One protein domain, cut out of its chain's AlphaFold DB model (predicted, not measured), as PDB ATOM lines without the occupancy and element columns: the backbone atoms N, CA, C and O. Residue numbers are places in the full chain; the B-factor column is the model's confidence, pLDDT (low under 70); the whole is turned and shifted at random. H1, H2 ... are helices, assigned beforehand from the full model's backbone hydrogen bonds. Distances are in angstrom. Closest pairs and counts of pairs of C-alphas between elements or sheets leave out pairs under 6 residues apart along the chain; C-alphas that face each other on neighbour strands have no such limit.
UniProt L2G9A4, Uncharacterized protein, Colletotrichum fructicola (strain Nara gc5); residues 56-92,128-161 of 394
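Overview. This is residues 56 to 92 and 128 to 161 of the 394 residues of an uncharacterized protein of Colletotrichum fructicola (strain Nara gc5) (UniProt L2G9A4). What shape does this model have? Three helices, H2, H3 and H4, stand roughly side by side in a loose triangle, and H1 sits off one end beside the last residue of H2. Residues 60 to 65 stick out there, and the loop from H3 to H4 bulges at the other end of the longest axis. What is it made of, and how large is it? The printed part has 71 residues with four named helices, H1 to H4 in order, and no named strand, and its class is all helix. It is compact, with a radius of gyration of the C-alphas of 12.1 A, and spans 36 by 25 by 20 A, only just rounded.

Arrangement. Where does H1 stand? H1, residues 64 to 70, is close to but not clearly touching H2, residues 78 to 88, at a steep tilt of 49 degrees, opposite ways; their closest C-alphas, of Arg 69 and Val 88, are 7.5 A apart. H1 is apart from H3, residues 131 to 138, and from H4, residues 149 to 160. What does H4 touch? With residues 149 to 153 alone it only just touches H2, with 3 pairs of C-alphas within 8 A, the closest those of Thr 78 and Glu 149 at 6.4 A, at a shallow tilt of 30 degrees, the same way. With residues 156 to 160 alone it touches H3, and the two form a helical hairpin at a shallow tilt of 10 degrees, opposite ways; the closest C-alphas, of Gln 133 and Ile 159, are 6.1 A apart. And H2 with H3? They are close but not clearly touching, the closest C-alphas, of Lys 82 and Leu 137, being 7.7 A apart. Are the helix backbones in order? In H1, H2, H3 and H4 every O i to N i+4 pair is within hydrogen-bond range.

Along the chain. Where does the first helix begin? C-alpha 64 of H1 is at (-61.248, -27.065, 129.325), and H1 is 10.2 A long from first to last C-alpha. How long are the others? H2 measures 15.1 A, H3 10.4 A and H4 16.5 A, with C-alpha 160 at (-45.531, -31.971, 121.842).

Size, cuts and confidence. Is anything missing? Residues 93 to 127 are not printed, and C-alphas 92 and 128 are 8.7 A apart across the cut. Where is confidence low? pLDDT is under 70 at residues 60 to 73, 140 and 142 to 145.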
ATOM      1  N   TYR A  56     -51.486 -26.587 122.374       79.81
ATOM      2  CA  TYR A  56     -52.444 -27.221 123.286       79.81
ATOM      3  C   TYR A  56     -53.882 -26.741 123.084       79.81
ATOM      4  O   TYR A  56     -54.794 -27.465 123.429       79.81
ATOM      5  N   THR A  57     -54.102 -25.556 122.506       75.38
ATOM      6  CA  THR A  57     -55.461 -25.077 122.170       75.38
ATOM      7  C   THR A  57     -55.973 -25.598 120.834       75.38
ATOM      8  O   THR A  57     -57.153 -25.473 120.539       75.38
ATOM      9  N   LYS A  58     -55.074 -26.128 120.000       74.94
ATOM     10  CA  LYS A  58     -55.377 -26.609 118.647       74.94
ATOM     11  C   LYS A  58     -55.463 -28.134 118.568       74.94
ATOM     12  O   LYS A  58     -55.799 -28.646 117.510       74.94
ATOM     13  N   CYS A  59     -55.088 -28.838 119.631       75.12
ATOM     14  CA  CYS A  59     -55.163 -30.289 119.708       75.12
ATOM     15  C   CYS A  59     -56.562 -30.696 120.192       75.12
ATOM     16  O   CYS A  59     -57.050 -30.111 121.157       75.12
ATOM     17  N   ASP A  60     -57.182 -31.685 119.548       54.38
ATOM     18  CA  ASP A  60     -58.576 -32.086 119.811       54.38
ATOM     19  C   ASP A  60     -58.798 -32.628 121.240       54.38
ATOM     20  O   ASP A  60     -59.912 -32.586 121.754       54.38
ATOM     21  N   ASP A  61     -57.725 -33.042 121.925       58.94
ATOM     22  CA  ASP A  61     -57.748 -33.550 123.305       58.94
ATOM     23  C   ASP A  61     -57.521 -32.461 124.378       58.94
ATOM     24  O   ASP A  61     -57.200 -32.763 125.532       58.94
ATOM     25  N   ALA A  62     -57.644 -31.180 124.022       59.75
ATOM     26  CA  ALA A  62     -57.440 -30.085 124.966       59.75
ATOM     27  C   ALA A  62     -58.474 -30.120 126.105       59.75
ATOM     28  O   ALA A  62     -59.684 -30.043 125.880       59.75
ATOM     29  N   THR A  63     -58.015 -30.162 127.358       58.25
ATOM     30  CA  THR A  63     -58.925 -30.015 128.502       58.25
ATOM     31  C   THR A  63     -59.464 -28.584 128.571       58.25
ATOM     32  O   THR A  63     -58.801 -27.627 128.166       58.25
ATOM     33  N   GLN A  64     -60.659 -28.400 129.141       50.88
ATOM     34  CA  GLN A  64     -61.248 -27.065 129.325       50.88
ATOM     35  C   GLN A  64     -60.281 -26.112 130.052       50.88
ATOM     36  O   GLN A  64     -60.126 -24.959 129.660       50.88
ATOM     37  N   GLU A  65     -59.539 -26.604 131.047       54.03
ATOM     38  CA  GLU A  65     -58.513 -25.818 131.743       54.03
ATOM     39  C   GLU A  65     -57.347 -25.377 130.845       54.03
ATOM     40  O   GLU A  65     -56.864 -24.247 130.976       54.03
ATOM     41  N   GLN A  66     -56.903 -26.234 129.920       58.34
ATOM     42  CA  GLN A  66     -55.864 -25.902 128.940       58.34
ATOM     43  C   GLN A  66     -56.342 -24.836 127.964       58.34
ATOM     44  O   GLN A  66     -55.585 -23.919 127.634       58.34
ATOM     45  N   LEU A  67     -57.608 -24.923 127.556       59.59
ATOM     46  CA  LEU A  67     -58.241 -23.879 126.768       59.59
ATOM     47  C   LEU A  67     -58.222 -22.568 127.551       59.59
ATOM     48  O   LEU A  67     -57.714 -21.587 127.026       59.59
ATOM     49  N   PHE A  68     -58.629 -22.534 128.824       52.88
ATOM     50  CA  PHE A  68     -58.643 -21.292 129.613       52.88
ATOM     51  C   PHE A  68     -57.265 -20.634 129.798       52.88
ATOM     52  O   PHE A  68     -57.150 -19.417 129.658       52.88
ATOM     53  N   ARG A  69     -56.191 -21.395 130.069       62.31
ATOM     54  CA  ARG A  69     -54.846 -20.813 130.313       62.31
ATOM     55  C   ARG A  69     -54.175 -20.253 129.049       62.31
ATOM     56  O   ARG A  69     -53.190 -19.503 129.148       62.31
ATOM     57  N   CYS A  70     -54.689 -20.621 127.875       69.88
ATOM     58  CA  CYS A  70     -54.026 -20.413 126.588       69.88
ATOM     59  C   CYS A  70     -54.903 -19.735 125.524       69.88
ATOM     60  O   CYS A  70     -54.348 -19.231 124.549       69.88
ATOM     61  N   ARG A  71     -56.233 -19.670 125.718       58.03
ATOM     62  CA  ARG A  71     -57.246 -19.216 124.733       58.03
ATOM     63  C   ARG A  71     -56.988 -17.829 124.165       58.03
ATOM     64  O   ARG A  71     -57.288 -17.571 123.006       58.03
ATOM     65  N   ALA A  72     -56.449 -16.946 124.992       52.72
ATOM     66  CA  ALA A  72     -56.347 -15.529 124.683       52.72
ATOM     67  C   ALA A  72     -54.912 -15.081 124.370       52.72
ATOM     68  O   ALA A  72     -54.595 -13.898 124.475       52.72
ATOM     69  N   LYS A  73     -54.014 -16.024 124.049       66.06
ATOM     70  CA  LYS A  73     -52.614 -15.723 123.736       66.06
ATOM     71  C   LYS A  73     -52.341 -15.928 122.252       66.06
ATOM     72  O   LYS A  73     -52.282 -17.055 121.765       66.06
ATOM     73  N   ALA A  74     -52.127 -14.813 121.568       74.12
ATOM     74  CA  ALA A  74     -51.650 -14.741 120.200       74.12
ATOM     75  C   ALA A  74     -50.130 -14.484 120.226       74.12
ATOM     76  O   ALA A  74     -49.661 -13.578 120.916       74.12
ATOM     77  N   PHE A  75     -49.330 -15.308 119.538       78.81
ATOM     78  CA  PHE A  75     -47.866 -15.209 119.593       78.81
ATOM     79  C   PHE A  75     -47.290 -14.671 118.279       78.81
ATOM     80  O   PHE A  75     -47.426 -15.331 117.253       78.81
ATOM     81  N   PRO A  76     -46.575 -13.533 118.274       74.88
ATOM     82  CA  PRO A  76     -46.001 -12.979 117.043       74.88
ATOM     83  C   PRO A  76     -44.847 -13.816 116.483       74.88
ATOM     84  O   PRO A  76     -44.541 -13.742 115.297       74.88
ATOM     85  N   ASP A  77     -44.184 -14.610 117.325       79.88
ATOM     86  CA  ASP A  77     -43.103 -15.490 116.907       79.88
ATOM     87  C   ASP A  77     -43.047 -16.781 117.741       79.88
ATOM     88  O   ASP A  77     -43.624 -16.922 118.827       79.88
ATOM     89  N   THR A  78     -42.292 -17.752 117.229       85.31
ATOM     90  CA  THR A  78     -42.036 -19.026 117.911       85.31
ATOM     91  C   THR A  78     -41.250 -18.878 119.212       85.31
ATOM     92  O   THR A  78     -41.281 -19.782 120.048       85.31
ATOM     93  N   HIS A  79     -40.541 -17.767 119.419       83.62
ATOM     94  CA  HIS A  79     -39.793 -17.521 120.648       83.62
ATOM     95  C   HIS A  79     -40.743 -17.219 121.817       83.62
ATOM     96  O   HIS A  79     -40.634 -17.844 122.874       83.62
ATOM     97  N   ARG A  80     -41.717 -16.327 121.610       81.50
ATOM     98  CA  ARG A  80     -42.794 -16.011 122.555       81.50
ATOM     99  C   ARG A  80     -43.674 -17.220 122.816       81.50
ATOM    100  O   ARG A  80     -43.969 -17.506 123.975       81.50
ATOM    101  N   LEU A  81     -43.992 -17.986 121.772       84.69
ATOM    102  CA  LEU A  81     -44.710 -19.246 121.936       84.69
ATOM    103  C   LEU A  81     -43.941 -20.222 122.839       84.69
ATOM    104  O   LEU A  81     -44.499 -20.737 123.800       84.69
ATOM    105  N   LYS A  82     -42.644 -20.452 122.588       85.00
ATOM    106  CA  LYS A  82     -41.826 -21.333 123.440       85.00
ATOM    107  C   LYS A  82     -41.758 -20.842 124.882       85.00
ATOM    108  O   LYS A  82     -41.865 -21.654 125.793       85.00
ATOM    109  N   GLN A  83     -41.610 -19.534 125.097       85.25
ATOM    110  CA  GLN A  83     -41.635 -18.947 126.436       85.25
ATOM    111  C   GLN A  83     -42.941 -19.281 127.168       85.25
ATOM    112  O   GLN A  83     -42.898 -19.700 128.323       85.25
ATOM    113  N   HIS A  84     -44.081 -19.147 126.487       84.75
ATOM    114  CA  HIS A  84     -45.380 -19.533 127.028       84.75
ATOM    115  C   HIS A  84     -45.472 -21.032 127.329       84.75
ATOM    116  O   HIS A  84     -45.932 -21.407 128.406       84.75
ATOM    117  N   LEU A  85     -45.001 -21.888 126.420       85.25
ATOM    118  CA  LEU A  85     -44.975 -23.330 126.651       85.25
ATOM    119  C   LEU A  85     -44.168 -23.666 127.915       85.25
ATOM    120  O   LEU A  85     -44.653 -24.410 128.762       85.25
ATOM    121  N   TYR A  86     -42.985 -23.072 128.097       83.94
ATOM    122  CA  TYR A  86     -42.155 -23.314 129.282       83.94
ATOM    123  C   TYR A  86     -42.771 -22.816 130.593       83.94
ATOM    124  O   TYR A  86     -42.454 -23.377 131.640       83.94
ATOM    125  N   SER A  87     -43.603 -21.772 130.561       79.75
ATOM    126  CA  SER A  87     -44.229 -21.237 131.773       79.75
ATOM    127  C   SER A  87     -45.538 -21.933 132.134       79.75
ATOM    128  O   SER A  87     -45.811 -22.108 133.317       79.75
ATOM    129  N   VAL A  88     -46.334 -22.340 131.139       78.25
ATOM    130  CA  VAL A  88     -47.692 -22.863 131.362       78.25
ATOM    131  C   VAL A  88     -47.764 -24.384 131.254       78.25
ATOM    132  O   VAL A  88     -48.434 -25.013 132.065       78.25
ATOM    133  N   HIS A  89     -47.066 -24.980 130.286       82.62
ATOM    134  CA  HIS A  89     -47.220 -26.398 129.923       82.62
ATOM    135  C   HIS A  89     -46.018 -27.266 130.286       82.62
ATOM    136  O   HIS A  89     -45.939 -28.427 129.883       82.62
ATOM    137  N   ARG A  90     -45.047 -26.717 131.014       83.50
ATOM    138  CA  ARG A  90     -43.910 -27.495 131.487       83.50
ATOM    139  C   ARG A  90     -44.356 -28.391 132.633       83.50
ATOM    140  O   ARG A  90     -44.801 -27.886 133.665       83.50
ATOM    141  N   GLN A  91     -44.170 -29.701 132.477       84.19
ATOM    142  CA  GLN A  91     -44.425 -30.635 133.566       84.19
ATOM    143  C   GLN A  91     -43.547 -30.286 134.766       84.19
ATOM    144  O   GLN A  91     -42.320 -30.172 134.669       84.19
ATOM    145  N   LYS A  92     -44.193 -30.115 135.916       82.06
ATOM    146  CA  LYS A  92     -43.494 -29.985 137.191       82.06
ATOM    147  C   LYS A  92     -42.838 -31.329 137.554       82.06
ATOM    148  O   LYS A  92     -43.315 -32.376 137.097       82.06
ATOM    149  N   GLY A 128     -49.050 -31.538 130.311       78.88
ATOM    150  CA  GLY A 128     -47.917 -30.818 129.722       78.88
ATOM    151  C   GLY A 128     -46.864 -31.717 129.071       78.88
ATOM    152  O   GLY A 128     -47.070 -32.917 128.906       78.88
ATOM    153  N   PHE A 129     -45.717 -31.134 128.708       80.31
ATOM    154  CA  PHE A 129     -44.622 -31.861 128.053       80.31
ATOM    155  C   PHE A 129     -43.534 -32.309 129.033       80.31
ATOM    156  O   PHE A 129     -43.214 -31.616 130.003       80.31
ATOM    157  N   ASN A 130     -42.935 -33.461 128.734       81.25
ATOM    158  CA  ASN A 130     -41.917 -34.102 129.560       81.25
ATOM    159  C   ASN A 130     -40.505 -33.516 129.351       81.25
ATOM    160  O   ASN A 130     -40.254 -32.727 128.439       81.25
ATOM    161  N   SER A 131     -39.551 -33.927 130.193       81.00
ATOM    162  CA  SER A 131     -38.158 -33.442 130.146       81.00
ATOM    163  C   SER A 131     -37.469 -33.711 128.795       81.00
ATOM    164  O   SER A 131     -36.712 -32.879 128.293       81.00
ATOM    165  N   THR A 132     -37.773 -34.838 128.146       83.00
ATOM    166  CA  THR A 132     -37.221 -35.176 126.825       83.00
ATOM    167  C   THR A 132     -37.760 -34.246 125.735       83.00
ATOM    168  O   THR A 132     -36.994 -33.743 124.913       83.00
ATOM    169  N   GLN A 133     -39.063 -33.961 125.749       85.75
ATOM    170  CA  GLN A 133     -39.693 -32.978 124.868       85.75
ATOM    171  C   GLN A 133     -39.156 -31.567 125.152       85.75
ATOM    172  O   GLN A 133     -38.892 -30.811 124.219       85.75
ATOM    173  N   GLU A 134     -38.907 -31.222 126.420       86.25
ATOM    174  CA  GLU A 134     -38.279 -29.954 126.806       86.25
ATOM    175  C   GLU A 134     -36.898 -29.786 126.155       86.25
ATOM    176  O   GLU A 134     -36.596 -28.738 125.575       86.25
ATOM    177  N   GLU A 135     -36.058 -30.819 126.209       85.06
ATOM    178  CA  GLU A 135     -34.731 -30.802 125.596       85.06
ATOM    179  C   GLU A 135     -34.812 -30.655 124.068       85.06
ATOM    180  O   GLU A 135     -34.065 -29.870 123.471       85.06
ATOM    181  N   GLN A 136     -35.773 -31.329 123.432       84.56
ATOM    182  CA  GLN A 136     -36.031 -31.186 121.997       84.56
ATOM    183  C   GLN A 136     -36.481 -29.764 121.627       84.56
ATOM    184  O   GLN A 136     -35.992 -29.207 120.641       84.56
ATOM    185  N   LEU A 137     -37.335 -29.131 122.436       85.56
ATOM    186  CA  LEU A 137     -37.773 -27.744 122.232       85.56
ATOM    187  C   LEU A 137     -36.644 -26.725 122.448       85.56
ATOM    188  O   LEU A 137     -36.594 -25.700 121.749       85.56
ATOM    189  N   ARG A 138     -35.725 -27.001 123.382       83.75
ATOM    190  CA  ARG A 138     -34.541 -26.171 123.669       83.75
ATOM    191  C   ARG A 138     -33.419 -26.355 122.652       83.75
ATOM    192  O   ARG A 138     -32.580 -25.460 122.508       83.75
ATOM    193  N   SER A 139     -33.400 -27.479 121.940       81.00
ATOM    194  CA  SER A 139     -32.377 -27.780 120.946       81.00
ATOM    195  C   SER A 139     -32.287 -26.678 119.889       81.00
ATOM    196  O   SER A 139     -33.235 -26.381 119.166       81.00
ATOM    197  N   LYS A 140     -31.102 -26.068 119.777       69.12
ATOM    198  CA  LYS A 140     -30.783 -25.049 118.761       69.12
ATOM    199  C   LYS A 140     -30.269 -25.661 117.456       69.12
ATOM    200  O   LYS A 140     -29.707 -24.938 116.629       69.12
ATOM    201  N   LYS A 141     -30.396 -26.983 117.273       73.31
ATOM    202  CA  LYS A 141     -29.946 -27.656 116.049       73.31
ATOM    203  C   LYS A 141     -30.640 -27.005 114.853       73.31
ATOM    204  O   LYS A 141     -31.863 -27.023 114.746       73.31
ATOM    205  N   ARG A 142     -29.845 -26.386 113.975       58.66
ATOM    206  CA  ARG A 142     -30.345 -25.739 112.761       58.66
ATOM    207  C   ARG A 142     -30.892 -26.819 111.838       58.66
ATOM    208  O   ARG A 142     -30.128 -27.546 111.213       58.66
ATOM    209  N   GLN A 143     -32.211 -26.919 111.780       69.81
ATOM    210  CA  GLN A 143     -32.911 -27.757 110.821       69.81
ATOM    211  C   GLN A 143     -32.963 -26.991 109.488       69.81
ATOM    212  O   GLN A 143     -33.475 -25.869 109.465       69.81
ATOM    213  N   PRO A 144     -32.429 -27.540 108.382       59.94
ATOM    214  CA  PRO A 144     -32.374 -26.834 107.098       59.94
ATOM    215  C   PRO A 144     -33.768 -26.476 106.549       59.94
ATOM    216  O   PRO A 144     -33.890 -25.490 105.816       59.94
ATOM    217  N   ASN A 145     -34.793 -27.225 106.977       67.38
ATOM    218  CA  ASN A 145     -36.177 -27.152 106.505       67.38
ATOM    219  C   ASN A 145     -37.098 -26.261 107.365       67.38
ATOM    220  O   ASN A 145     -38.278 -26.181 107.070       67.38
ATOM    221  N   LEU A 146     -36.601 -25.603 108.425       76.19
ATOM    222  CA  LEU A 146     -37.415 -24.713 109.275       76.19
ATOM    223  C   LEU A 146     -37.147 -23.248 108.921       76.19
ATOM    224  O   LEU A 146     -36.370 -22.562 109.595       76.19
ATOM    225  N   ARG A 147     -37.735 -22.793 107.811       73.94
ATOM    226  CA  ARG A 147     -37.488 -21.452 107.259       73.94
ATOM    227  C   ARG A 147     -38.530 -20.448 107.742       73.94
ATOM    228  O   ARG A 147     -38.145 -19.321 108.071       73.94
ATOM    229  N   THR A 148     -39.797 -20.850 107.821       83.88
ATOM    230  CA  THR A 148     -40.903 -19.975 108.234       83.88
ATOM    231  C   THR A 148     -41.276 -20.157 109.707       83.88
ATOM    232  O   THR A 148     -40.794 -21.071 110.385       83.88
ATOM    233  N   GLU A 149     -42.099 -19.248 110.240       83.81
ATOM    234  CA  GLU A 149     -42.672 -19.426 111.578       83.81
ATOM    235  C   GLU A 149     -43.702 -20.570 111.595       83.81
ATOM    236  O   GLU A 149     -43.736 -21.301 112.586       83.81
ATOM    237  N   GLU A 150     -44.432 -20.828 110.495       85.88
ATOM    238  CA  GLU A 150     -45.305 -22.012 110.397       85.88
ATOM    239  C   GLU A 150     -44.512 -23.304 110.537       85.88
ATOM    240  O   GLU A 150     -44.896 -24.181 111.309       85.88
ATOM    241  N   ASP A 151     -43.398 -23.437 109.811       85.62
ATOM    242  CA  ASP A 151     -42.591 -24.658 109.828       85.62
ATOM    243  C   ASP A 151     -42.111 -24.965 111.246       85.62
ATOM    244  O   ASP A 151     -42.199 -26.094 111.741       85.62
ATOM    245  N   LYS A 152     -41.616 -23.927 111.927       88.06
ATOM    246  CA  LYS A 152     -41.161 -24.007 113.315       88.06
ATOM    247  C   LYS A 152     -42.307 -24.365 114.253       88.06
ATOM    248  O   LYS A 152     -42.101 -25.187 115.145       88.06
ATOM    249  N   TRP A 153     -43.486 -23.782 114.056       89.62
ATOM    250  CA  TRP A 153     -44.676 -24.100 114.834       89.62
ATOM    251  C   TRP A 153     -45.095 -25.560 114.648       89.62
ATOM    252  O   TRP A 153     -45.237 -26.282 115.631       89.62
ATOM    253  N   ARG A 154     -45.183 -26.042 113.403       88.25
ATOM    254  CA  ARG A 154     -45.520 -27.442 113.093       88.25
ATOM    255  C   ARG A 154     -44.496 -28.406 113.682       88.25
ATOM    256  O   ARG A 154     -44.852 -29.486 114.139       88.25
ATOM    257  N   ASN A 155     -43.221 -28.024 113.710       88.44
ATOM    258  CA  ASN A 155     -42.190 -28.802 114.388       88.44
ATOM    259  C   ASN A 155     -42.392 -28.841 115.910       88.44
ATOM    260  O   ASN A 155     -42.229 -29.897 116.510       88.44
ATOM    261  N   ILE A 156     -42.761 -27.718 116.535       89.00
ATOM    262  CA  ILE A 156     -43.116 -27.689 117.963       89.00
ATOM    263  C   ILE A 156     -44.328 -28.592 118.225       89.00
ATOM    264  O   ILE A 156     -44.276 -29.401 119.144       89.00
ATOM    265  N   PHE A 157     -45.368 -28.515 117.390       88.06
ATOM    266  CA  PHE A 157     -46.561 -29.355 117.505       88.06
ATOM    267  C   PHE A 157     -46.214 -30.850 117.465       88.06
ATOM    268  O   PHE A 157     -46.612 -31.585 118.358       88.06
ATOM    269  N   ARG A 158     -45.380 -31.288 116.511       87.94
ATOM    270  CA  ARG A 158     -44.930 -32.692 116.412       87.94
ATOM    271  C   ARG A 158     -44.121 -33.171 117.619       87.94
ATOM    272  O   ARG A 158     -44.180 -34.345 117.957       87.94
ATOM    273  N   ILE A 159     -43.335 -32.288 118.240       87.00
ATOM    274  CA  ILE A 159     -42.589 -32.627 119.461       87.00
ATOM    275  C   ILE A 159     -43.558 -32.824 120.629       87.00
ATOM    276  O   ILE A 159     -43.384 -33.750 121.417       87.00
ATOM    277  N   LEU A 160     -44.556 -31.945 120.752       85.94
ATOM    278  CA  LEU A 160     -45.531 -31.971 121.842       85.94
ATOM    279  C   LEU A 160     -46.518 -33.137 121.713       85.94
ATOM    280  O   LEU A 160     -46.815 -33.783 122.713       85.94
ATOM    281  N   PHE A 161     -46.965 -33.424 120.491       86.44
ATOM    282  CA  PHE A 161     -47.997 -34.413 120.188       86.44
ATOM    283  C   PHE A 161     -47.512 -35.381 119.097       86.44
ATOM    284  O   PHE A 161     -47.936 -35.278 117.944       86.44
TER     285      PHE A 161